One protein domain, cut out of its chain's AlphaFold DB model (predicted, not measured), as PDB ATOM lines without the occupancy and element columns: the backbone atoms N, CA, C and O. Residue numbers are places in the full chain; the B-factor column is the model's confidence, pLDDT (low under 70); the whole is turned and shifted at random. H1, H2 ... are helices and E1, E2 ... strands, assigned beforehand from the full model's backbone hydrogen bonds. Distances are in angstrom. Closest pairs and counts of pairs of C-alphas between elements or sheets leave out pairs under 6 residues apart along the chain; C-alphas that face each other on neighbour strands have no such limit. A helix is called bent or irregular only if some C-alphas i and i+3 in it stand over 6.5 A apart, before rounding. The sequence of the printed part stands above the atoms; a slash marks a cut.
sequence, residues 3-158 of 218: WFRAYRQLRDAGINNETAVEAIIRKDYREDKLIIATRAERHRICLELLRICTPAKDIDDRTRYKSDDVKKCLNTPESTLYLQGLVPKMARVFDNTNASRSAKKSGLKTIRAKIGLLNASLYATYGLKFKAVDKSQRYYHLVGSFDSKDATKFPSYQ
ATOM      1  N   TRP A   3     171.172 193.124 185.526       63.66
ATOM      2  CA  TRP A   3     171.359 193.457 186.947       63.66
ATOM      3  C   TRP A   3     172.525 194.416 187.220       63.66
ATOM      4  O   TRP A   3     172.348 195.449 187.855       63.66
ATOM      5  N   PHE A   4     173.708 194.131 186.662       67.00
ATOM      6  CA  PHE A   4     174.908 194.955 186.860       67.00
ATOM      7  C   PHE A   4     174.741 196.386 186.328       67.00
ATOM      8  O   PHE A   4     175.287 197.326 186.899       67.00
ATOM      9  N   ARG A   5     173.974 196.565 185.243       79.81
ATOM     10  CA  ARG A   5     173.685 197.896 184.686       79.81
ATOM     11  C   ARG A   5     172.728 198.684 185.581       79.81
ATOM     12  O   ARG A   5     172.997 199.849 185.845       79.81
ATOM     13  N   ALA A   6     171.661 198.046 186.064       71.38
ATOM     14  CA  ALA A   6     170.700 198.672 186.974       71.38
ATOM     15  C   ALA A   6     171.352 199.056 188.313       71.38
ATOM     16  O   ALA A   6     171.170 200.169 188.793       71.38
ATOM     17  N   TYR A   7     172.184 198.171 188.867       68.00
ATOM     18  CA  TYR A   7     172.938 198.439 190.089       68.00
ATOM     19  C   TYR A   7     173.900 199.625 189.930       68.00
ATOM     20  O   TYR A   7     173.927 200.516 190.775       68.00
ATOM     21  N   ARG A   8     174.637 199.689 188.811       78.81
ATOM     22  CA  ARG A   8     175.533 200.814 188.504       78.81
ATOM     23  C   ARG A   8     174.776 202.141 188.382       78.81
ATOM     24  O   ARG A   8     175.201 203.117 188.976       78.81
ATOM     25  N   GLN A   9     173.627 202.160 187.704       81.94
ATOM     26  CA  GLN A   9     172.788 203.362 187.589       81.94
ATOM     27  C   GLN A   9     172.293 203.874 188.949       81.94
ATOM     28  O   GLN A   9     172.271 205.078 189.179       81.94
ATOM     29  N   LEU A  10     171.913 202.971 189.859       75.50
ATOM     30  CA  LEU A  10     171.482 203.341 191.210       75.50
ATOM     31  C   LEU A  10     172.655 203.875 192.047       75.50
ATOM     32  O   LEU A  10     172.496 204.860 192.764       75.50
ATOM     33  N   ARG A  11     173.845 203.286 191.896       82.44
ATOM     34  CA  ARG A  11     175.089 203.776 192.511       82.44
ATOM     35  C   ARG A  11     175.491 205.159 192.007       82.44
ATOM     36  O   ARG A  11     175.841 206.010 192.817       82.44
ATOM     37  N   ASP A  12     175.414 205.382 190.698       85.81
ATOM     38  CA  ASP A  12     175.727 206.671 190.070       85.81
ATOM     39  C   ASP A  12     174.729 207.762 190.507       85.81
ATOM     40  O   ASP A  12     175.080 208.937 190.569       85.81
ATOM     41  N   ALA A  13     173.506 207.373 190.892       86.50
ATOM     42  CA  ALA A  13     172.499 208.242 191.502       86.50
ATOM     43  C   ALA A  13     172.680 208.451 193.024       86.50
ATOM     44  O   ALA A  13     171.826 209.058 193.666       86.50
ATOM     45  N   GLY A  14     173.763 207.938 193.620       85.56
ATOM     46  CA  GLY A  14     174.062 208.092 195.047       85.56
ATOM     47  C   GLY A  14     173.243 207.193 195.982       85.56
ATOM     48  O   GLY A  14     173.284 207.384 197.196       85.56
ATOM     49  N   ILE A  15     172.512 206.205 195.454       84.69
ATOM     50  CA  ILE A  15     171.764 205.234 196.265       84.69
ATOM     51  C   ILE A  15     172.765 204.275 196.931       84.69
ATOM     52  O   ILE A  15     173.684 203.759 196.286       84.69
ATOM     53  N   ASN A  16     172.582 204.009 198.226       89.25
ATOM     54  CA  ASN A  16     173.413 203.050 198.951       89.25
ATOM     55  C   ASN A  16     173.211 201.609 198.423       89.25
ATOM     56  O   ASN A  16     172.228 201.289 197.754       89.25
ATOM     57  N   ASN A  17     174.155 200.718 198.727       77.56
ATOM     58  CA  ASN A  17     174.167 199.366 198.159       77.56
ATOM     59  C   ASN A  17     172.940 198.538 198.550       77.56
ATOM     60  O   ASN A  17     172.418 197.805 197.714       77.56
ATOM     61  N   GLU A  18     172.495 198.657 199.797       74.75
ATOM     62  CA  GLU A  18     171.383 197.886 200.349       74.75
ATOM     63  C   GLU A  18     170.062 198.282 199.684       74.75
ATOM     64  O   GLU A  18     169.385 197.444 199.091       74.75
ATOM     65  N   THR A  19     169.766 199.582 199.651       75.06
ATOM     66  CA  THR A  19     168.590 200.145 198.981       75.06
ATOM     67  C   THR A  19     168.611 199.868 197.475       75.06
ATOM     68  O   THR A  19     167.564 199.598 196.884       75.06
ATOM     69  N   ALA A  20     169.786 199.883 196.837       66.44
ATOM     70  CA  ALA A  20     169.911 199.557 195.418       66.44
ATOM     71  C   ALA A  20     169.589 198.080 195.131       66.44
ATOM     72  O   ALA A  20     168.856 197.786 194.186       66.44
ATOM     73  N   VAL A  21     170.101 197.154 195.947       69.31
ATOM     74  CA  VAL A  21     169.817 195.715 195.818       69.31
ATOM     75  C   VAL A  21     168.342 195.429 196.095       69.31
ATOM     76  O   VAL A  21     167.696 194.738 195.307       69.31
ATOM     77  N   GLU A  22     167.776 196.008 197.155       70.00
ATOM     78  CA  GLU A  22     166.373 195.802 197.510       70.00
ATOM     79  C   GLU A  22     165.418 196.324 196.423       70.00
ATOM     80  O   GLU A  22     164.452 195.648 196.058       70.00
ATOM     81  N   ALA A  23     165.706 197.491 195.837       71.94
ATOM     82  CA  ALA A  23     164.922 198.043 194.733       71.94
ATOM     83  C   ALA A  23     164.931 197.132 193.496       71.94
ATOM     84  O   ALA A  23     163.898 196.970 192.841       71.94
ATOM     85  N   ILE A  24     166.076 196.514 193.189       69.50
ATOM     86  CA  ILE A  24     166.202 195.578 192.071       69.50
ATOM     87  C   ILE A  24     165.414 194.292 192.353       69.50
ATOM     88  O   ILE A  24     164.613 193.893 191.513       69.50
ATOM     89  N   ILE A  25     165.552 193.697 193.543       65.25
ATOM     90  CA  ILE A  25     164.801 192.488 193.935       65.25
ATOM     91  C   ILE A  25     163.289 192.740 193.871       65.25
ATOM     92  O   ILE A  25     162.542 191.949 193.297       65.25
ATOM     93  N   ARG A  26     162.817 193.871 194.416       64.00
ATOM     94  CA  ARG A  26     161.394 194.248 194.373       64.00
ATOM     95  C   ARG A  26     160.894 194.448 192.941       64.00
ATOM     96  O   ARG A  26     159.746 194.113 192.646       64.00
ATOM     97  N   LYS A  27     161.725 195.016 192.064       69.44
ATOM     98  CA  LYS A  27     161.398 195.210 190.650       69.44
ATOM     99  C   LYS A  27     161.310 193.879 189.909       69.44
ATOM    100  O   LYS A  27     160.307 193.662 189.238       69.44
ATOM    101  N   ASP A  28     162.291 192.998 190.081       61.22
ATOM    102  CA  ASP A  28     162.303 191.671 189.458       61.22
ATOM    103  C   ASP A  28     161.098 190.844 189.928       61.22
ATOM    104  O   ASP A  28     160.356 190.324 189.103       61.22
ATOM    105  N   TYR A  29     160.787 190.847 191.231       56.41
ATOM    106  CA  TYR A  29     159.585 190.194 191.762       56.41
ATOM    107  C   TYR A  29     158.283 190.739 191.149       56.41
ATOM    108  O   TYR A  29     157.363 189.981 190.831       56.41
ATOM    109  N   ARG A  30     158.176 192.064 190.963       61.28
ATOM    110  CA  ARG A  30     157.022 192.677 190.284       61.28
ATOM    111  C   ARG A  30     156.956 192.295 188.806       61.28
ATOM    112  O   ARG A  30     155.856 192.031 188.321       61.28
ATOM    113  N   GLU A  31     158.088 192.281 188.105       68.75
ATOM    114  CA  GLU A  31     158.176 191.857 186.703       68.75
ATOM    115  C   GLU A  31     157.771 190.383 186.562       68.75
ATOM    116  O   GLU A  31     156.897 190.083 185.752       68.75
ATOM    117  N   ASP A  32     158.277 189.489 187.410       64.19
ATOM    118  CA  ASP A  32     157.924 188.066 187.416       64.19
ATOM    119  C   ASP A  32     156.437 187.853 187.696       64.19
ATOM    120  O   ASP A  32     155.753 187.135 186.962       64.19
ATOM    121  N   LYS A  33     155.886 188.540 188.704       63.56
ATOM    122  CA  LYS A  33     154.448 188.486 188.999       63.56
ATOM    123  C   LYS A  33     153.617 188.982 187.814       63.56
ATOM    124  O   LYS A  33     152.584 188.388 187.500       63.56
ATOM    125  N   LEU A  34     154.061 190.039 187.133       65.25
ATOM    126  CA  LEU A  34     153.398 190.567 185.940       65.25
ATOM    127  C   LEU A  34     153.501 189.600 184.752       65.25
ATOM    128  O   LEU A  34     152.521 189.430 184.026       65.25
ATOM    129  N   ILE A  35     154.644 188.940 184.566       70.19
ATOM    130  CA  ILE A  35     154.860 187.929 183.526       70.19
ATOM    131  C   ILE A  35     153.948 186.725 183.775       70.19
ATOM    132  O   ILE A  35     153.247 186.285 182.860       70.19
ATOM    133  N   ILE A  36     153.891 186.234 185.014       62.28
ATOM    134  CA  ILE A  36     153.025 185.123 185.420       62.28
ATOM    135  C   ILE A  36     151.551 185.492 185.218       62.28
ATOM    136  O   ILE A  36     150.813 184.731 184.590       62.28
ATOM    137  N   ALA A  37     151.125 186.676 185.671       56.78
ATOM    138  CA  ALA A  37     149.749 187.143 185.505       56.78
ATOM    139  C   ALA A  37     149.369 187.285 184.022       56.78
ATOM    140  O   ALA A  37     148.312 186.817 183.597       56.78
ATOM    141  N   THR A  38     150.259 187.864 183.211       74.81
ATOM    142  CA  THR A  38     150.080 187.974 181.755       74.81
ATOM    143  C   THR A  38     149.961 186.598 181.109       74.81
ATOM    144  O   THR A  38     149.085 186.383 180.272       74.81
ATOM    145  N   ARG A  39     150.797 185.635 181.513       74.44
ATOM    146  CA  ARG A  39     150.745 184.260 181.006       74.44
ATOM    147  C   ARG A  39     149.431 183.569 181.376       74.44
ATOM    148  O   ARG A  39     148.827 182.951 180.501       74.44
ATOM    149  N   ALA A  40     148.974 183.691 182.619       70.56
ATOM    150  CA  ALA A  40     147.711 183.111 183.067       70.56
ATOM    151  C   ALA A  40     146.511 183.701 182.306       70.56
ATOM    152  O   ALA A  40     145.666 182.955 181.811       70.56
ATOM    153  N   GLU A  41     146.477 185.025 182.117       79.00
ATOM    154  CA  GLU A  41     145.423 185.692 181.342       79.00
ATOM    155  C   GLU A  41     145.460 185.268 179.861       79.00
ATOM    156  O   GLU A  41     144.408 184.988 179.286       79.00
ATOM    157  N   ARG A  42     146.651 185.120 179.249       79.94
ATOM    158  CA  ARG A  42     146.803 184.551 177.891       79.94
ATOM    159  C   ARG A  42     146.161 183.166 177.789       79.94
ATOM    160  O   ARG A  42     145.398 182.917 176.856       79.94
ATOM    161  N   HIS A  43     146.438 182.285 178.752       78.75
ATOM    162  CA  HIS A  43     145.892 180.923 178.765       78.75
ATOM    163  C   HIS A  43     144.370 180.937 178.945       78.75
ATOM    164  O   HIS A  43     143.667 180.288 178.170       78.75
ATOM    165  N   ARG A  44     143.851 181.725 179.898       78.25
ATOM    166  CA  ARG A  44     142.407 181.876 180.144       78.25
ATOM    167  C   ARG A  44     141.669 182.361 178.899       78.25
ATOM    168  O   ARG A  44     140.658 181.777 178.523       78.25
ATOM    169  N   ILE A  45     142.190 183.397 178.240       80.75
ATOM    170  CA  ILE A  45     141.606 183.932 177.007       80.75
ATOM    171  C   ILE A  45     141.586 182.866 175.910       80.75
ATOM    172  O   ILE A  45     140.561 182.686 175.259       80.75
ATOM    173  N   CYS A  46     142.688 182.141 175.700       80.38
ATOM    174  CA  CYS A  46     142.731 181.095 174.682       80.38
ATOM    175  C   CYS A  46     141.751 179.946 174.967       80.38
ATOM    176  O   CYS A  46     141.135 179.448 174.029       80.38
ATOM    177  N   LEU A  47     141.576 179.540 176.229       79.56
ATOM    178  CA  LEU A  47     140.619 178.493 176.604       79.56
ATOM    179  C   LEU A  47     139.165 178.933 176.395       79.56
ATOM    180  O   LEU A  47     138.386 178.193 175.800       79.56
ATOM    181  N   GLU A  48     138.809 180.149 176.814       82.19
ATOM    182  CA  GLU A  48     137.472 180.714 176.570       82.19
ATOM    183  C   GLU A  48     137.182 180.849 175.072       82.19
ATOM    184  O   GLU A  48     136.106 180.494 174.596       82.19
ATOM    185  N   LEU A  49     138.171 181.292 174.297       82.12
ATOM    186  CA  LEU A  49     138.071 181.355 172.845       82.12
ATOM    187  C   LEU A  49     137.838 179.979 172.211       82.12
ATOM    188  O   LEU A  49     136.982 179.854 171.337       82.12
ATOM    189  N   LEU A  50     138.567 178.945 172.640       78.94
ATOM    190  CA  LEU A  50     138.356 177.578 172.155       78.94
ATOM    191  C   LEU A  50     136.963 177.071 172.519       78.94
ATOM    192  O   LEU A  50     136.289 176.512 171.659       78.94
ATOM    193  N   ARG A  51     136.501 177.334 173.744       81.12
ATOM    194  CA  ARG A  51     135.146 177.002 174.197       81.12
ATOM    195  C   ARG A  51     134.069 177.693 173.358       81.12
ATOM    196  O   ARG A  51     133.064 177.076 173.033       81.12
ATOM    197  N   ILE A  52     134.285 178.953 172.983       80.69
ATOM    198  CA  ILE A  52     133.390 179.710 172.097       80.69
ATOM    199  C   ILE A  52     133.392 179.142 170.676       80.69
ATOM    200  O   ILE A  52     132.365 179.160 170.011       80.69
ATOM    201  N   CYS A  53     134.533 178.676 170.171       73.69
ATOM    202  CA  CYS A  53     134.654 178.252 168.772       73.69
ATOM    203  C   CYS A  53     134.323 176.773 168.549       73.69
ATOM    204  O   CYS A  53     134.088 176.377 167.408       73.69
ATOM    205  N   THR A  54     134.315 175.976 169.615       71.50
ATOM    206  CA  THR A  54     134.132 174.525 169.566       71.50
ATOM    207  C   THR A  54     132.714 174.166 169.998       71.50
ATOM    208  O   THR A  54     132.320 174.499 171.117       71.50
ATOM    209  N   PRO A  55     131.927 173.483 169.153       67.81
ATOM    210  CA  PRO A  55     130.638 172.951 169.569       67.81
ATOM    211  C   PRO A  55     130.821 171.998 170.752       67.81
ATOM    212  O   PRO A  55     131.717 171.160 170.738       67.81
ATOM    213  N   ALA A  56     129.949 172.082 171.759       62.50
ATOM    214  CA  ALA A  56     130.070 171.267 172.974       62.50
ATOM    215  C   ALA A  56     130.092 169.750 172.703       62.50
ATOM    216  O   ALA A  56     130.669 168.995 173.475       62.50
ATOM    217  N   LYS A  57     129.479 169.319 171.593       62.53
ATOM    218  CA  LYS A  57     129.425 167.918 171.155       62.53
ATOM    219  C   LYS A  57     130.741 167.409 170.555       62.53
ATOM    220  O   LYS A  57     130.929 166.203 170.501       62.53
ATOM    221  N   ASP A  58     131.631 168.316 170.154       58.31
ATOM    222  CA  ASP A  58     132.846 168.010 169.393       58.31
ATOM    223  C   ASP A  58     134.120 168.369 170.185       58.31
ATOM    224  O   ASP A  58     135.203 168.453 169.617       58.31
ATOM    225  N   ILE A  59     134.022 168.614 171.500       56.88
ATOM    226  CA  ILE A  59     135.169 169.022 172.338       56.88
ATOM    227  C   ILE A  59     136.308 167.987 172.291       56.88
ATOM    228  O   ILE A  59     137.482 168.372 172.271       56.88
ATOM    229  N   ASP A  60     135.959 166.702 172.207       53.88
ATOM    230  CA  ASP A  60     136.916 165.593 172.148       53.88
ATOM    231  C   ASP A  60     137.403 165.293 170.716       53.88
ATOM    232  O   ASP A  60     138.497 164.755 170.536       53.88
ATOM    233  N   ASP A  61     136.654 165.703 169.683       61.47
ATOM    234  CA  ASP A  61     137.045 165.541 168.277       61.47
ATOM    235  C   ASP A  61     137.741 166.802 167.747       61.47
ATOM    236  O   ASP A  61     137.168 167.669 167.082       61.47
ATOM    237  N   ARG A  62     139.046 166.888 168.017       61.72
ATOM    238  CA  ARG A  62     139.909 167.976 167.518       61.72
ATOM    239  C   ARG A  62     140.174 167.913 166.014       61.72
ATOM    240  O   ARG A  62     140.765 168.844 165.460       61.72
ATOM    241  N   THR A  63     139.796 166.818 165.355       63.62
ATOM    242  CA  THR A  63     140.207 166.552 163.977       63.62
ATOM    243  C   THR A  63     139.292 167.232 162.968       63.62
ATOM    244  O   THR A  63     139.775 167.638 161.907       63.62
ATOM    245  N   ARG A  64     137.994 167.397 163.280       73.25
ATOM    246  CA  ARG A  64     137.010 168.003 162.365       73.25
ATOM    247  C   ARG A  64     135.835 168.679 163.076       73.25
ATOM    248  O   ARG A  64     134.799 168.073 163.311       73.25
ATOM    249  N   TYR A  65     135.911 169.996 163.224       79.56
ATOM    250  CA  TYR A  65     134.765 170.831 163.577       79.56
ATOM    251  C   TYR A  65     133.929 171.155 162.342       79.56
ATOM    252  O   TYR A  65     134.446 171.696 161.358       79.56
ATOM    253  N   LYS A  66     132.623 170.881 162.381       84.56
ATOM    254  CA  LYS A  66     131.709 171.291 161.306       84.56
ATOM    255  C   LYS A  66     131.664 172.810 161.193       84.56
ATOM    256  O   LYS A  66     131.457 173.530 162.166       84.56
ATOM    257  N   SER A  67     131.837 173.308 159.973       85.12
ATOM    258  CA  SER A  67     131.901 174.744 159.699       85.12
ATOM    259  C   SER A  67     130.647 175.480 160.130       85.12
ATOM    260  O   SER A  67     130.752 176.527 160.760       85.12
ATOM    261  N   ASP A  68     129.467 174.937 159.849       86.25
ATOM    262  CA  ASP A  68     128.216 175.617 160.183       86.25
ATOM    263  C   ASP A  68     128.001 175.719 161.695       86.25
ATOM    264  O   ASP A  68     127.530 176.754 162.168       86.25
ATOM    265  N   ASP A  69     128.467 174.731 162.460       85.69
ATOM    266  CA  ASP A  69     128.426 174.770 163.919       85.69
ATOM    267  C   ASP A  69     129.411 175.808 164.476       85.69
ATOM    268  O   ASP A  69     129.022 176.656 165.277       85.69
ATOM    269  N   VAL A  70     130.649 175.856 163.967       85.12
ATOM    270  CA  VAL A  70     131.624 176.907 164.326       85.12
ATOM    271  C   VAL A  70     131.075 178.302 164.016       85.12
ATOM    272  O   VAL A  70     131.164 179.218 164.837       85.12
ATOM    273  N   LYS A  71     130.499 178.489 162.821       88.88
ATOM    274  CA  LYS A  71     129.892 179.763 162.409       88.88
ATOM    275  C   LYS A  71     128.753 180.143 163.350       88.88
ATOM    276  O   LYS A  71     128.660 181.308 163.736       88.88
ATOM    277  N   LYS A  72     127.902 179.180 163.708       89.75
ATOM    278  CA  LYS A  72     126.790 179.378 164.637       89.75
ATOM    279  C   LYS A  72     127.305 179.826 165.999       89.75
ATOM    280  O   LYS A  72     126.841 180.849 166.493       89.75
ATOM    281  N   CYS A  73     128.307 179.145 166.551       86.62
ATOM    282  CA  CYS A  73     128.900 179.511 167.833       86.62
ATOM    283  C   CYS A  73     129.506 180.925 167.798       86.62
ATOM    284  O   CYS A  73     129.140 181.770 168.613       86.62
ATOM    285  N   LEU A  74     130.318 181.244 166.784       87.75
ATOM    286  CA  LEU A  74     130.941 182.566 166.622       87.75
ATOM    287  C   LEU A  74     129.944 183.716 166.424       87.75
ATOM    288  O   LEU A  74     130.287 184.874 166.680       87.75
ATOM    289  N   ASN A  75     128.745 183.432 165.919       90.06
ATOM    290  CA  ASN A  75     127.714 184.435 165.646       90.06
ATOM    291  C   ASN A  75     126.674 184.577 166.757       90.06
ATOM    292  O   ASN A  75     125.785 185.415 166.630       90.06
ATOM    293  N   THR A  76     126.811 183.836 167.856       89.62
ATOM    294  CA  THR A  76     126.016 184.106 169.057       89.62
ATOM    295  C   THR A  76     126.287 185.527 169.589       89.62
ATOM    296  O   THR A  76     127.413 186.042 169.445       89.62
ATOM    297  N   PRO A  77     125.280 186.197 170.180       86.75
ATOM    298  CA  PRO A  77     125.455 187.500 170.820       86.75
ATOM    299  C   PRO A  77     126.560 187.487 171.882       86.75
ATOM    300  O   PRO A  77     127.407 188.378 171.897       86.75
ATOM    301  N   GLU A  78     126.620 186.436 172.700       86.69
ATOM    302  CA  GLU A  78     127.596 186.255 173.777       86.69
ATOM    303  C   GLU A  78     129.022 186.200 173.226       86.69
ATOM    304  O   GLU A  78     129.910 186.916 173.692       86.69
ATOM    305  N   SER A  79     129.237 185.403 172.176       87.69
ATOM    306  CA  SER A  79     130.547 185.290 171.529       87.69
ATOM    307  C   SER A  79     130.957 186.597 170.868       87.69
ATOM    308  O   SER A  79     132.120 186.991 170.918       87.69
ATOM    309  N   THR A  80     130.003 187.308 170.267       89.31
ATOM    310  CA  THR A  80     130.269 188.607 169.642       89.31
ATOM    311  C   THR A  80     130.668 189.651 170.686       89.31
ATOM    312  O   THR A  80     131.674 190.337 170.489       89.31
ATOM    313  N   LEU A  81     129.951 189.729 171.810       89.50
ATOM    314  CA  LEU A  81     130.274 190.621 172.927       89.50
ATOM    315  C   LEU A  81     131.642 190.294 173.535       89.50
ATOM    316  O   LEU A  81     132.465 191.191 173.731       89.50
ATOM    317  N   TYR A  82     131.926 189.011 173.763       89.00
ATOM    318  CA  TYR A  82     133.222 188.575 174.278       89.00
ATOM    319  C   TYR A  82     134.365 188.980 173.341       89.00
ATOM    320  O   TYR A  82     135.347 189.585 173.776       89.00
ATOM    321  N   LEU A  83     134.234 188.696 172.040       90.00
ATOM    322  CA  LEU A  83     135.263 189.029 171.058       90.00
ATOM    323  C   LEU A  83     135.479 190.544 170.958       90.00
ATOM    324  O   LEU A  83     136.625 190.974 170.859       90.00
ATOM    325  N   GLN A  84     134.420 191.356 171.038       90.38
ATOM    326  CA  GLN A  84     134.533 192.818 171.094       90.38
ATOM    327  C   GLN A  84     135.301 193.288 172.337       90.38
ATOM    328  O   GLN A  84     136.214 194.108 172.213       90.38
ATOM    329  N   GLY A  85     134.999 192.723 173.511       90.00
ATOM    330  CA  GLY A  85     135.734 192.987 174.752       90.00
ATOM    331  C   GLY A  85     137.187 192.494 174.724       90.00
ATOM    332  O   GLY A  85     138.059 193.065 175.383       90.00
ATOM    333  N   LEU A  86     137.483 191.473 173.916       88.81
ATOM    334  CA  LEU A  86     138.830 190.943 173.726       88.81
ATOM    335  C   LEU A  86     139.708 191.845 172.845       88.81
ATOM    336  O   LEU A  86     140.912 191.943 173.083       88.81
ATOM    337  N   VAL A  87     139.141 192.536 171.850       89.38
ATOM    338  CA  VAL A  87     139.898 193.414 170.935       89.38
ATOM    339  C   VAL A  87     140.864 194.377 171.651       89.38
ATOM    340  O   VAL A  87     142.034 194.424 171.253       89.38
ATOM    341  N   PRO A  88     140.465 195.149 172.683       86.56
ATOM    342  CA  PRO A  88     141.399 196.008 173.412       86.56
ATOM    343  C   PRO A  88     142.416 195.218 174.249       86.56
ATOM    344  O   PRO A  88     143.561 195.652 174.375       86.56
ATOM    345  N   LYS A  89     142.050 194.038 174.766       85.38
ATOM    346  CA  LYS A  89     142.968 193.171 175.521       85.38
ATOM    347  C   LYS A  89     144.077 192.586 174.644       85.38
ATOM    348  O   LYS A  89     145.162 192.342 175.155       85.38
ATOM    349  N   MET A  90     143.866 192.422 173.336       84.12
ATOM    350  CA  MET A  90     144.874 191.850 172.428       84.12
ATOM    351  C   MET A  90     146.190 192.628 172.375       84.12
ATOM    352  O   MET A  90     147.257 192.022 172.351       84.12
ATOM    353  N   ALA A  91     146.126 193.960 172.393       82.94
ATOM    354  CA  ALA A  91     147.329 194.790 172.377       82.94
ATOM    355  C   ALA A  91     148.094 194.724 173.709       82.94
ATOM    356  O   ALA A  91     149.313 194.792 173.706       82.94
ATOM    357  N   ARG A  92     147.379 194.572 174.832       83.19
ATOM    358  CA  ARG A  92     147.961 194.580 176.182       83.19
ATOM    359  C   ARG A  92     148.449 193.206 176.636       83.19
ATOM    360  O   ARG A  92     149.482 193.106 177.275       83.19
ATOM    361  N   VAL A  93     147.663 192.164 176.384       83.12
ATOM    362  CA  VAL A  93     147.928 190.815 176.903       83.12
ATOM    363  C   VAL A  93     148.857 190.053 175.967       83.12
ATOM    364  O   VAL A  93     149.716 189.322 176.443       83.12
ATOM    365  N   PHE A  94     148.728 190.227 174.649       81.31
ATOM    366  CA  PHE A  94     149.463 189.447 173.645       81.31
ATOM    367  C   PHE A  94     150.504 190.265 172.874       81.31
ATOM    368  O   PHE A  94     151.064 189.752 171.910       81.31
ATOM    369  N   ASP A  95     150.698 191.541 173.229       81.38
ATOM    370  CA  ASP A  95     151.522 192.501 172.478       81.38
ATOM    371  C   ASP A  95     151.146 192.575 170.982       81.38
ATOM    372  O   ASP A  95     151.934 192.957 170.115       81.38
ATOM    373  N   ASN A  96     149.900 192.207 170.647       83.56
ATOM    374  CA  ASN A  96     149.448 192.009 169.274       83.56
ATOM    375  C   ASN A  96     148.638 193.210 168.775       83.56
ATOM    376  O   ASN A  96     147.445 193.132 168.449       83.56
ATOM    377  N   THR A  97     149.314 194.354 168.716       82.50
ATOM    378  CA  THR A  97     148.737 195.633 168.283       82.50
ATOM    379  C   THR A  97     148.142 195.548 166.877       82.50
ATOM    380  O   THR A  97     147.103 196.149 166.604       82.50
ATOM    381  N   ASN A  98     148.746 194.760 165.983       85.44
ATOM    382  CA  ASN A  98     148.265 194.598 164.612       85.44
ATOM    383  C   ASN A  98     146.941 193.825 164.545       85.44
ATOM    384  O   ASN A  98     146.020 194.281 163.865       85.44
ATOM    385  N   ALA A  99     146.804 192.708 165.273       86.56
ATOM    386  CA  ALA A  99     145.543 191.966 165.329       86.56
ATOM    387  C   ALA A  99     144.431 192.797 165.981       86.56
ATOM    388  O   ALA A  99     143.323 192.849 165.449       86.56
ATOM    389  N   SER A 100     144.741 193.515 167.068       86.50
ATOM    390  CA  SER A 100     143.801 194.450 167.698       86.50
ATOM    391  C   SER A 100     143.326 195.519 166.705       86.50
ATOM    392  O   SER A 100     142.126 195.691 166.497       86.50
ATOM    393  N   ARG A 101     144.259 196.194 166.017       88.19
ATOM    394  CA  ARG A 101     143.949 197.228 165.016       88.19
ATOM    395  C   ARG A 101     143.109 196.674 163.865       88.19
ATOM    396  O   ARG A 101     142.144 197.316 163.453       88.19
ATOM    397  N   SER A 102     143.458 195.492 163.360       86.00
ATOM    398  CA  SER A 102     142.726 194.827 162.279       86.00
ATOM    399  C   SER A 102     141.295 194.489 162.699       86.00
ATOM    400  O   SER A 102     140.359 194.849 161.991       86.00
ATOM    401  N   ALA A 103     141.114 193.907 163.889       87.44
ATOM    402  CA  ALA A 103     139.802 193.564 164.427       87.44
ATOM    403  C   ALA A 103     138.921 194.794 164.685       87.44
ATOM    404  O   ALA A 103     137.729 194.756 164.373       87.44
ATOM    405  N   LYS A 104     139.505 195.898 165.181       88.94
ATOM    406  CA  LYS A 104     138.814 197.196 165.283       88.94
ATOM    407  C   LYS A 104     138.357 197.680 163.912       88.94
ATOM    408  O   LYS A 104     137.185 197.991 163.737       88.94
ATOM    409  N   LYS A 105     139.261 197.688 162.924       89.50
ATOM    410  CA  LYS A 105     138.963 198.143 161.558       89.50
ATOM    411  C   LYS A 105     137.874 197.299 160.896       89.50
ATOM    412  O   LYS A 105     137.000 197.839 160.228       89.50
ATOM    413  N   SER A 106     137.911 195.981 161.078       86.81
ATOM    414  CA  SER A 106     136.909 195.074 160.519       86.81
ATOM    415  C   SER A 106     135.605 195.036 161.325       86.81
ATOM    416  O   SER A 106     134.645 194.406 160.884       86.81
ATOM    417  N   GLY A 107     135.580 195.631 162.525       89.19
ATOM    418  CA  GLY A 107     134.449 195.611 163.458       89.19
ATOM    419  C   GLY A 107     133.964 194.208 163.829       89.19
ATOM    420  O   GLY A 107     132.800 194.043 164.168       89.19
ATOM    421  N   LEU A 108     134.814 193.186 163.667       88.38
ATOM    422  CA  LEU A 108     134.450 191.764 163.777       88.38
ATOM    423  C   LEU A 108     133.172 191.353 163.005       88.38
ATOM    424  O   LEU A 108     132.518 190.373 163.362       88.38
ATOM    425  N   LYS A 109     132.835 192.065 161.919       89.31
ATOM    426  CA  LYS A 109     131.603 191.848 161.137       89.31
ATOM    427  C   LYS A 109     131.575 190.502 160.416       89.31
ATOM    428  O   LYS A 109     130.511 189.953 160.160       89.31
ATOM    429  N   THR A 110     132.745 189.983 160.054       89.75
ATOM    430  CA  THR A 110     132.873 188.747 159.281       89.75
ATOM    431  C   THR A 110     133.424 187.618 160.136       89.75
ATOM    432  O   THR A 110     134.276 187.819 161.001       89.75
ATOM    433  N   ILE A 111     133.002 186.393 159.828       87.56
ATOM    434  CA  ILE A 111     133.506 185.175 160.479       87.56
ATOM    435  C   ILE A 111     135.021 185.054 160.287       87.56
ATOM    436  O   ILE A 111     135.745 184.719 161.218       87.56
ATOM    437  N   ARG A 112     135.527 185.444 159.111       88.19
ATOM    438  CA  ARG A 112     136.966 185.508 158.832       88.19
ATOM    439  C   ARG A 112     137.708 186.440 159.792       88.19
ATOM    440  O   ARG A 112     138.796 186.089 160.237       88.19
ATOM    441  N   ALA A 113     137.144 187.604 160.119       89.94
ATOM    442  CA  ALA A 113     137.747 188.522 161.082       89.94
ATOM    443  C   ALA A 113     137.739 187.946 162.508       89.94
ATOM    444  O   ALA A 113     138.752 188.030 163.199       89.94
ATOM    445  N   LYS A 114     136.636 187.303 162.917       91.06
ATOM    446  CA  LYS A 114     136.521 186.618 164.217       91.06
ATOM    447  C   LYS A 114     137.553 185.488 164.356       91.06
ATOM    448  O   LYS A 114     138.307 185.461 165.324       91.06
ATOM    449  N   ILE A 115     137.670 184.628 163.341       89.00
ATOM    450  CA  ILE A 115     138.682 183.559 163.282       89.00
ATOM    451  C   ILE A 115     140.106 184.138 163.226       89.00
ATOM    452  O   ILE A 115     141.033 183.578 163.805       89.00
ATOM    453  N   GLY A 116     140.306 185.273 162.553       89.62
ATOM    454  CA  GLY A 116     141.593 185.971 162.533       89.62
ATOM    455  C   GLY A 116     142.042 186.418 163.926       89.62
ATOM    456  O   GLY A 116     143.202 186.222 164.283       89.62
ATOM    457  N   LEU A 117     141.117 186.960 164.726       89.94
ATOM    458  CA  LEU A 117     141.373 187.346 166.114       89.94
ATOM    459  C   LEU A 117     141.699 186.128 166.989       89.94
ATOM    460  O   LEU A 117     142.697 186.146 167.703       89.94
ATOM    461  N   LEU A 118     140.910 185.054 166.868       88.69
ATOM    462  CA  LEU A 118     141.152 183.770 167.534       88.69
ATOM    463  C   LEU A 118     142.563 183.245 167.246       88.69
ATOM    464  O   LEU A 118     143.325 182.940 168.161       88.69
ATOM    465  N   ASN A 119     142.921 183.171 165.965       89.12
ATOM    466  CA  ASN A 119     144.216 182.666 165.524       89.12
ATOM    467  C   ASN A 119     145.374 183.514 166.041       89.12
ATOM    468  O   ASN A 119     146.419 182.971 166.375       89.12
ATOM    469  N   ALA A 120     145.191 184.829 166.140       89.00
ATOM    470  CA  ALA A 120     146.193 185.710 166.716       89.00
ATOM    471  C   ALA A 120     146.462 185.396 168.200       89.00
ATOM    472  O   ALA A 120     147.620 185.407 168.613       89.00
ATOM    473  N   SER A 121     145.423 185.087 168.985       87.31
ATOM    474  CA  SER A 121     145.575 184.686 170.392       87.31
ATOM    475  C   SER A 121     146.191 183.292 170.520       87.31
ATOM    476  O   SER A 121     147.151 183.103 171.261       87.31
ATOM    477  N   LEU A 122     145.661 182.318 169.772       84.19
ATOM    478  CA  LEU A 122     146.125 180.928 169.803       84.19
ATOM    479  C   LEU A 122     147.584 180.789 169.371       84.19
ATOM    480  O   LEU A 122     148.341 180.055 170.000       84.19
ATOM    481  N   TYR A 123     147.992 181.523 168.337       83.81
ATOM    482  CA  TYR A 123     149.362 181.483 167.849       83.81
ATOM    483  C   TYR A 123     150.339 182.087 168.862       83.81
ATOM    484  O   TYR A 123     151.386 181.509 169.122       83.81
ATOM    485  N   ALA A 124     149.984 183.215 169.482       82.25
ATOM    486  CA  ALA A 124     150.851 183.887 170.448       82.25
ATOM    487  C   ALA A 124     151.046 183.094 171.757       82.25
ATOM    488  O   ALA A 124     152.094 183.217 172.386       82.25
ATOM    489  N   THR A 125     150.056 182.300 172.176       80.62
ATOM    490  CA  THR A 125     150.149 181.496 173.410       80.62
ATOM    491  C   THR A 125     150.670 180.091 173.158       80.62
ATOM    492  O   THR A 125     151.494 179.596 173.921       80.62
ATOM    493  N   TYR A 126     150.167 179.440 172.111       75.81
ATOM    494  CA  TYR A 126     150.379 178.017 171.880       75.81
ATOM    495  C   TYR A 126     150.976 177.713 170.505       75.81
ATOM    496  O   TYR A 126     151.240 176.562 170.235       75.81
ATOM    497  N   GLY A 127     151.166 178.669 169.592       79.12
ATOM    498  CA  GLY A 127     151.583 178.336 168.220       79.12
ATOM    499  C   GLY A 127     150.525 177.549 167.428       79.12
ATOM    500  O   GLY A 127     150.846 176.890 166.440       79.12
ATOM    501  N   LEU A 128     149.258 177.609 167.856       81.88
ATOM    502  CA  LEU A 128     148.124 176.919 167.233       81.88
ATOM    503  C   LEU A 128     147.367 177.839 166.272       81.88
ATOM    504  O   LEU A 128     147.352 179.064 166.417       81.88
ATOM    505  N   LYS A 129     146.682 177.235 165.302       85.19
ATOM    506  CA  LYS A 129     145.877 177.920 164.294       85.19
ATOM    507  C   LYS A 129     144.643 177.107 163.926       85.19
ATOM    508  O   LYS A 129     144.727 175.970 163.487       85.19
ATOM    509  N   PHE A 130     143.491 177.743 164.011       83.88
ATOM    510  CA  PHE A 130     142.221 177.245 163.518       83.88
ATOM    511  C   PHE A 130     142.139 177.447 161.997       83.88
ATOM    512  O   PHE A 130     142.166 178.586 161.502       83.88
ATOM    513  N   LYS A 131     142.094 176.349 161.237       84.81
ATOM    514  CA  LYS A 131     142.207 176.346 159.771       84.81
ATOM    515  C   LYS A 131     141.095 175.522 159.129       84.81
ATOM    516  O   LYS A 131     140.710 174.474 159.636       84.81
ATOM    517  N   ALA A 132     140.600 175.981 157.982       84.75
ATOM    518  CA  ALA A 132     139.711 175.179 157.149       84.75
ATOM    519  C   ALA A 132     140.467 173.972 156.564       84.75
ATOM    520  O   ALA A 132     141.622 174.111 156.150       84.75
ATOM    521  N   VAL A 133     139.819 172.808 156.534       79.88
ATOM    522  CA  VAL A 133     140.383 171.558 155.993       79.88
ATOM    523  C   VAL A 133     140.556 171.644 154.473       79.88
ATOM    524  O   VAL A 133     141.576 171.228 153.935       79.88
ATOM    525  N   ASP A 134     139.586 172.236 153.778       77.88
ATOM    526  CA  ASP A 134     139.571 172.347 152.322       77.88
ATOM    527  C   ASP A 134     139.086 173.730 151.849       77.88
ATOM    528  O   ASP A 134     138.636 174.572 152.633       77.88
ATOM    529  N   LYS A 135     139.166 173.975 150.532       79.38
ATOM    530  CA  LYS A 135     138.652 175.208 149.901       79.38
ATOM    531  C   LYS A 135     137.137 175.362 150.054       79.38
ATOM    532  O   LYS A 135     136.647 176.484 149.982       79.38
ATOM    533  N   SER A 136     136.412 174.262 150.272       73.44
ATOM    534  CA  SER A 136     134.965 174.284 150.499       73.44
ATOM    535  C   SER A 136     134.593 174.749 151.910       73.44
ATOM    536  O   SER A 136     133.417 174.984 152.173       73.44
ATOM    537  N   GLN A 137     135.583 174.923 152.802       76.25
ATOM    538  CA  GLN A 137     135.415 175.386 154.181       76.25
ATOM    539  C   GLN A 137     134.322 174.616 154.922       76.25
ATOM    540  O   GLN A 137     133.622 175.195 155.749       76.25
ATOM    541  N   ARG A 138     134.149 173.324 154.614       82.44
ATOM    542  CA  ARG A 138     133.118 172.479 155.238       82.44
ATOM    543  C   ARG A 138     133.479 172.078 156.658       82.44
ATOM    544  O   ARG A 138     132.597 171.954 157.504       82.44
ATOM    545  N   TYR A 139     134.773 171.962 156.924       82.56
ATOM    546  CA  TYR A 139     135.306 171.632 158.233       82.56
ATOM    547  C   TYR A 139     136.445 172.569 158.597       82.56
ATOM    548  O   TYR A 139     137.217 172.999 157.733       82.56
ATOM    549  N   TYR A 140     136.557 172.847 159.887       83.12
ATOM    550  CA  TYR A 140     137.728 173.444 160.497       83.12
ATOM    551  C   TYR A 140     138.427 172.424 161.384       83.12
ATOM    552  O   TYR A 140     137.819 171.481 161.871       83.12
ATOM    553  N   HIS A 141     139.713 172.632 161.595       82.31
ATOM    554  CA  HIS A 141     140.521 171.856 162.521       82.31
ATOM    555  C   HIS A 141     141.553 172.775 163.160       82.31
ATOM    556  O   HIS A 141     141.874 173.849 162.628       82.31
ATOM    557  N   LEU A 142     142.049 172.361 164.318       79.56
ATOM    558  CA  LEU A 142     143.182 173.002 164.958       79.56
ATOM    559  C   LEU A 142     144.468 172.428 164.351       79.56
ATOM    560  O   LEU A 142     144.599 171.217 164.241       79.56
ATOM    561  N   VAL A 143     145.395 173.294 163.953       78.25
ATOM    562  CA  VAL A 143     146.711 172.922 163.412       78.25
ATOM    563  C   VAL A 143     147.783 173.653 164.197       78.25
ATOM    564  O   VAL A 143     147.657 174.859 164.412       78.25
ATOM    565  N   GLY A 144     148.840 172.966 164.601       69.19
ATOM    566  CA  GLY A 144     149.930 173.538 165.387       69.19
ATOM    567  C   GLY A 144     151.314 173.218 164.851       69.19
ATOM    568  O   GLY A 144     151.492 172.285 164.075       69.19
ATOM    569  N   SER A 145     152.331 173.931 165.347       56.22
ATOM    570  CA  SER A 145     153.735 173.503 165.200       56.22
ATOM    571  C   SER A 145     153.994 172.097 165.766       56.22
ATOM    572  O   SER A 145     154.975 171.458 165.398       56.22
ATOM    573  N   PHE A 146     153.103 171.606 166.629       47.38
ATOM    574  CA  PHE A 146     153.163 170.287 167.268       47.38
ATOM    575  C   PHE A 146     152.741 169.127 166.369       47.38
ATOM    576  O   PHE A 146     152.996 167.984 166.723       47.38
ATOM    577  N   ASP A 147     152.135 169.403 165.212       45.97
ATOM    578  CA  ASP A 147     151.735 168.353 164.266       45.97
ATOM    579  C   ASP A 147     152.901 167.916 163.354       45.97
ATOM    580  O   ASP A 147     152.740 167.036 162.506       45.97
ATOM    581  N   SER A 148     154.087 168.525 163.500       49.03
ATOM    582  CA  SER A 148     155.302 168.075 162.813       49.03
ATOM    583  C   SER A 148     155.975 166.949 163.601       49.03
ATOM    584  O   SER A 148     156.148 167.050 164.814       49.03
ATOM    585  N   LYS A 149     156.386 165.875 162.911       52.12
ATOM    586  CA  LYS A 149     157.100 164.731 163.516       52.12
ATOM    587  C   LYS A 149     158.411 165.129 164.219       52.12
ATOM    588  O   LYS A 149     158.908 164.357 165.030       52.12
ATOM    589  N   ASP A 150     158.911 166.332 163.938       44.34
ATOM    590  CA  ASP A 150     160.163 166.896 164.445       44.34
ATOM    591  C   ASP A 150     159.953 167.945 165.558       44.34
ATOM    592  O   ASP A 150     160.896 168.628 165.961       44.34
ATOM    593  N   ALA A 151     158.723 168.117 166.058       44.62
ATOM    594  CA  ALA A 151     158.438 169.075 167.120       44.62
ATOM    595  C   ALA A 151     159.092 168.648 168.446       44.62
ATOM    596  O   ALA A 151     158.930 167.516 168.908       44.62
ATOM    597  N   THR A 152     159.799 169.578 169.093       43.59
ATOM    598  CA  THR A 152     160.367 169.389 170.432       43.59
ATOM    599  C   THR A 152     159.275 168.917 171.394       43.59
ATOM    600  O   THR A 152     158.253 169.593 171.529       43.59
ATOM    601  N   LYS A 153     159.483 167.765 172.056       43.97
ATOM    602  CA  LYS A 153     158.553 167.227 173.063       43.97
ATOM    603  C   LYS A 153     158.187 168.325 174.055       43.97
ATOM    604  O   LYS A 153     159.062 168.959 174.647       43.97
ATOM    605  N   PHE A 154     156.890 168.545 174.212       39.28
ATOM    606  CA  PHE A 154     156.388 169.473 175.202       39.28
ATOM    607  C   PHE A 154     156.829 169.067 176.613       39.28
ATOM    608  O   PHE A 154     156.941 167.876 176.904       39.28
ATOM    609  N   PRO A 155     157.013 170.034 177.522       40.41
ATOM    610  CA  PRO A 155     156.927 169.743 178.945       40.41
ATOM    611  C   PRO A 155     155.532 169.177 179.284       40.41
ATOM    612  O   PRO A 155     154.526 169.621 178.726       40.41
ATOM    613  N   SER A 156     155.483 168.213 180.206       41.44
ATOM    614  CA  SER A 156     154.321 167.382 180.599       41.44
ATOM    615  C   SER A 156     152.985 168.127 180.758       41.44
ATOM    616  O   SER A 156     151.921 167.580 180.456       41.44
ATOM    617  N   TYR A 157     153.031 169.405 181.147       42.44
ATOM    618  CA  TYR A 157     151.861 170.269 181.333       42.44
ATOM    619  C   TYR A 157     151.106 170.682 180.079       42.44
ATOM    620  O   TYR A 157     149.991 171.199 180.183       42.44
ATOM    621  N   GLN A 158     151.685 170.465 178.903       38.81
ATOM    622  CA  GLN A 158     151.040 170.736 177.619       38.81
ATOM    623  C   GLN A 158     150.579 169.458 176.904       38.81
ATOM    624  O   GLN A 158     149.673 169.537 176.076       38.81
TER     625      GLN A 158
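AT A GLANCE: This is residues 3 to 158 of the 218 residues of an uncharacterized protein of Rhizophagus irregularis (UniProt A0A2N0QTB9). A head of four helices and a small strand hairpin, E1 and E2, gathers at one end of the very long helix H2; the rest of H2 makes the length, with short H1 folded back at its far end. H2, H4, H5 and H6 form an up and down bundle, each running against the one before. The printed part has 156 residues, mostly helix, in the order H1 H2 H3 H4 H5 H6 E1 E2, with E1 and E2 antiparallel. It is loose, radius of gyration of the C-alphas 20.8 A, spanning 68 by 38 by 24 A.

IN THESE COORDINATES: E1 is residues 128 to 132 and E2 139 to 144. H6 is 111 to 126, 21.6 A; H5 97 to 106; H4 77 to 93, 23.5 A; H3 67 to 74. H2, residues 17 to 53, is 53.6 A long, from C-alpha 17 at (174.167, 199.366, 198.159) to C-alpha 53 at (134.654, 178.252, 168.772). H1 is 3 to 12.

HOW THE PARTS SIT: In the hairpin E1 and E2, N 129 and O 143 are 2.7 A apart, within hydrogen-bond range. The closest C-alphas of H6 and E1, Leu 122 and Leu 128, are 5.2 A apart. H6 touches H5 at a shallow tilt of 13 degrees, closest C-alphas Leu 117 and Ala 99, 6.3 A. H6 touches H2 at a steep tilt of 42 degrees, closest C-alphas Leu 122 and Cys 46, 5.9 A. H2 touches H1 with residues 17 to 24 alone, closest C-alphas Ala 20 and Leu 10, 5.9 A. O i to N i+4 pairs are within range throughout H1, H2, H3, H5 and H6, and in 9 of 13 in H4, which has a kink of 39 degrees near residue 87.

THE WHOLE: The C-alphas farthest apart, Gly 14 and Ser 136, are 68.2 A apart. The printed part has no cut; the link H2 to H3 is long. Residues 29 to 36 of H2 and residues 148 to 153 stand free. Mean pLDDT of the printed part is 76.3; residues 144 to 158 are among those under 70.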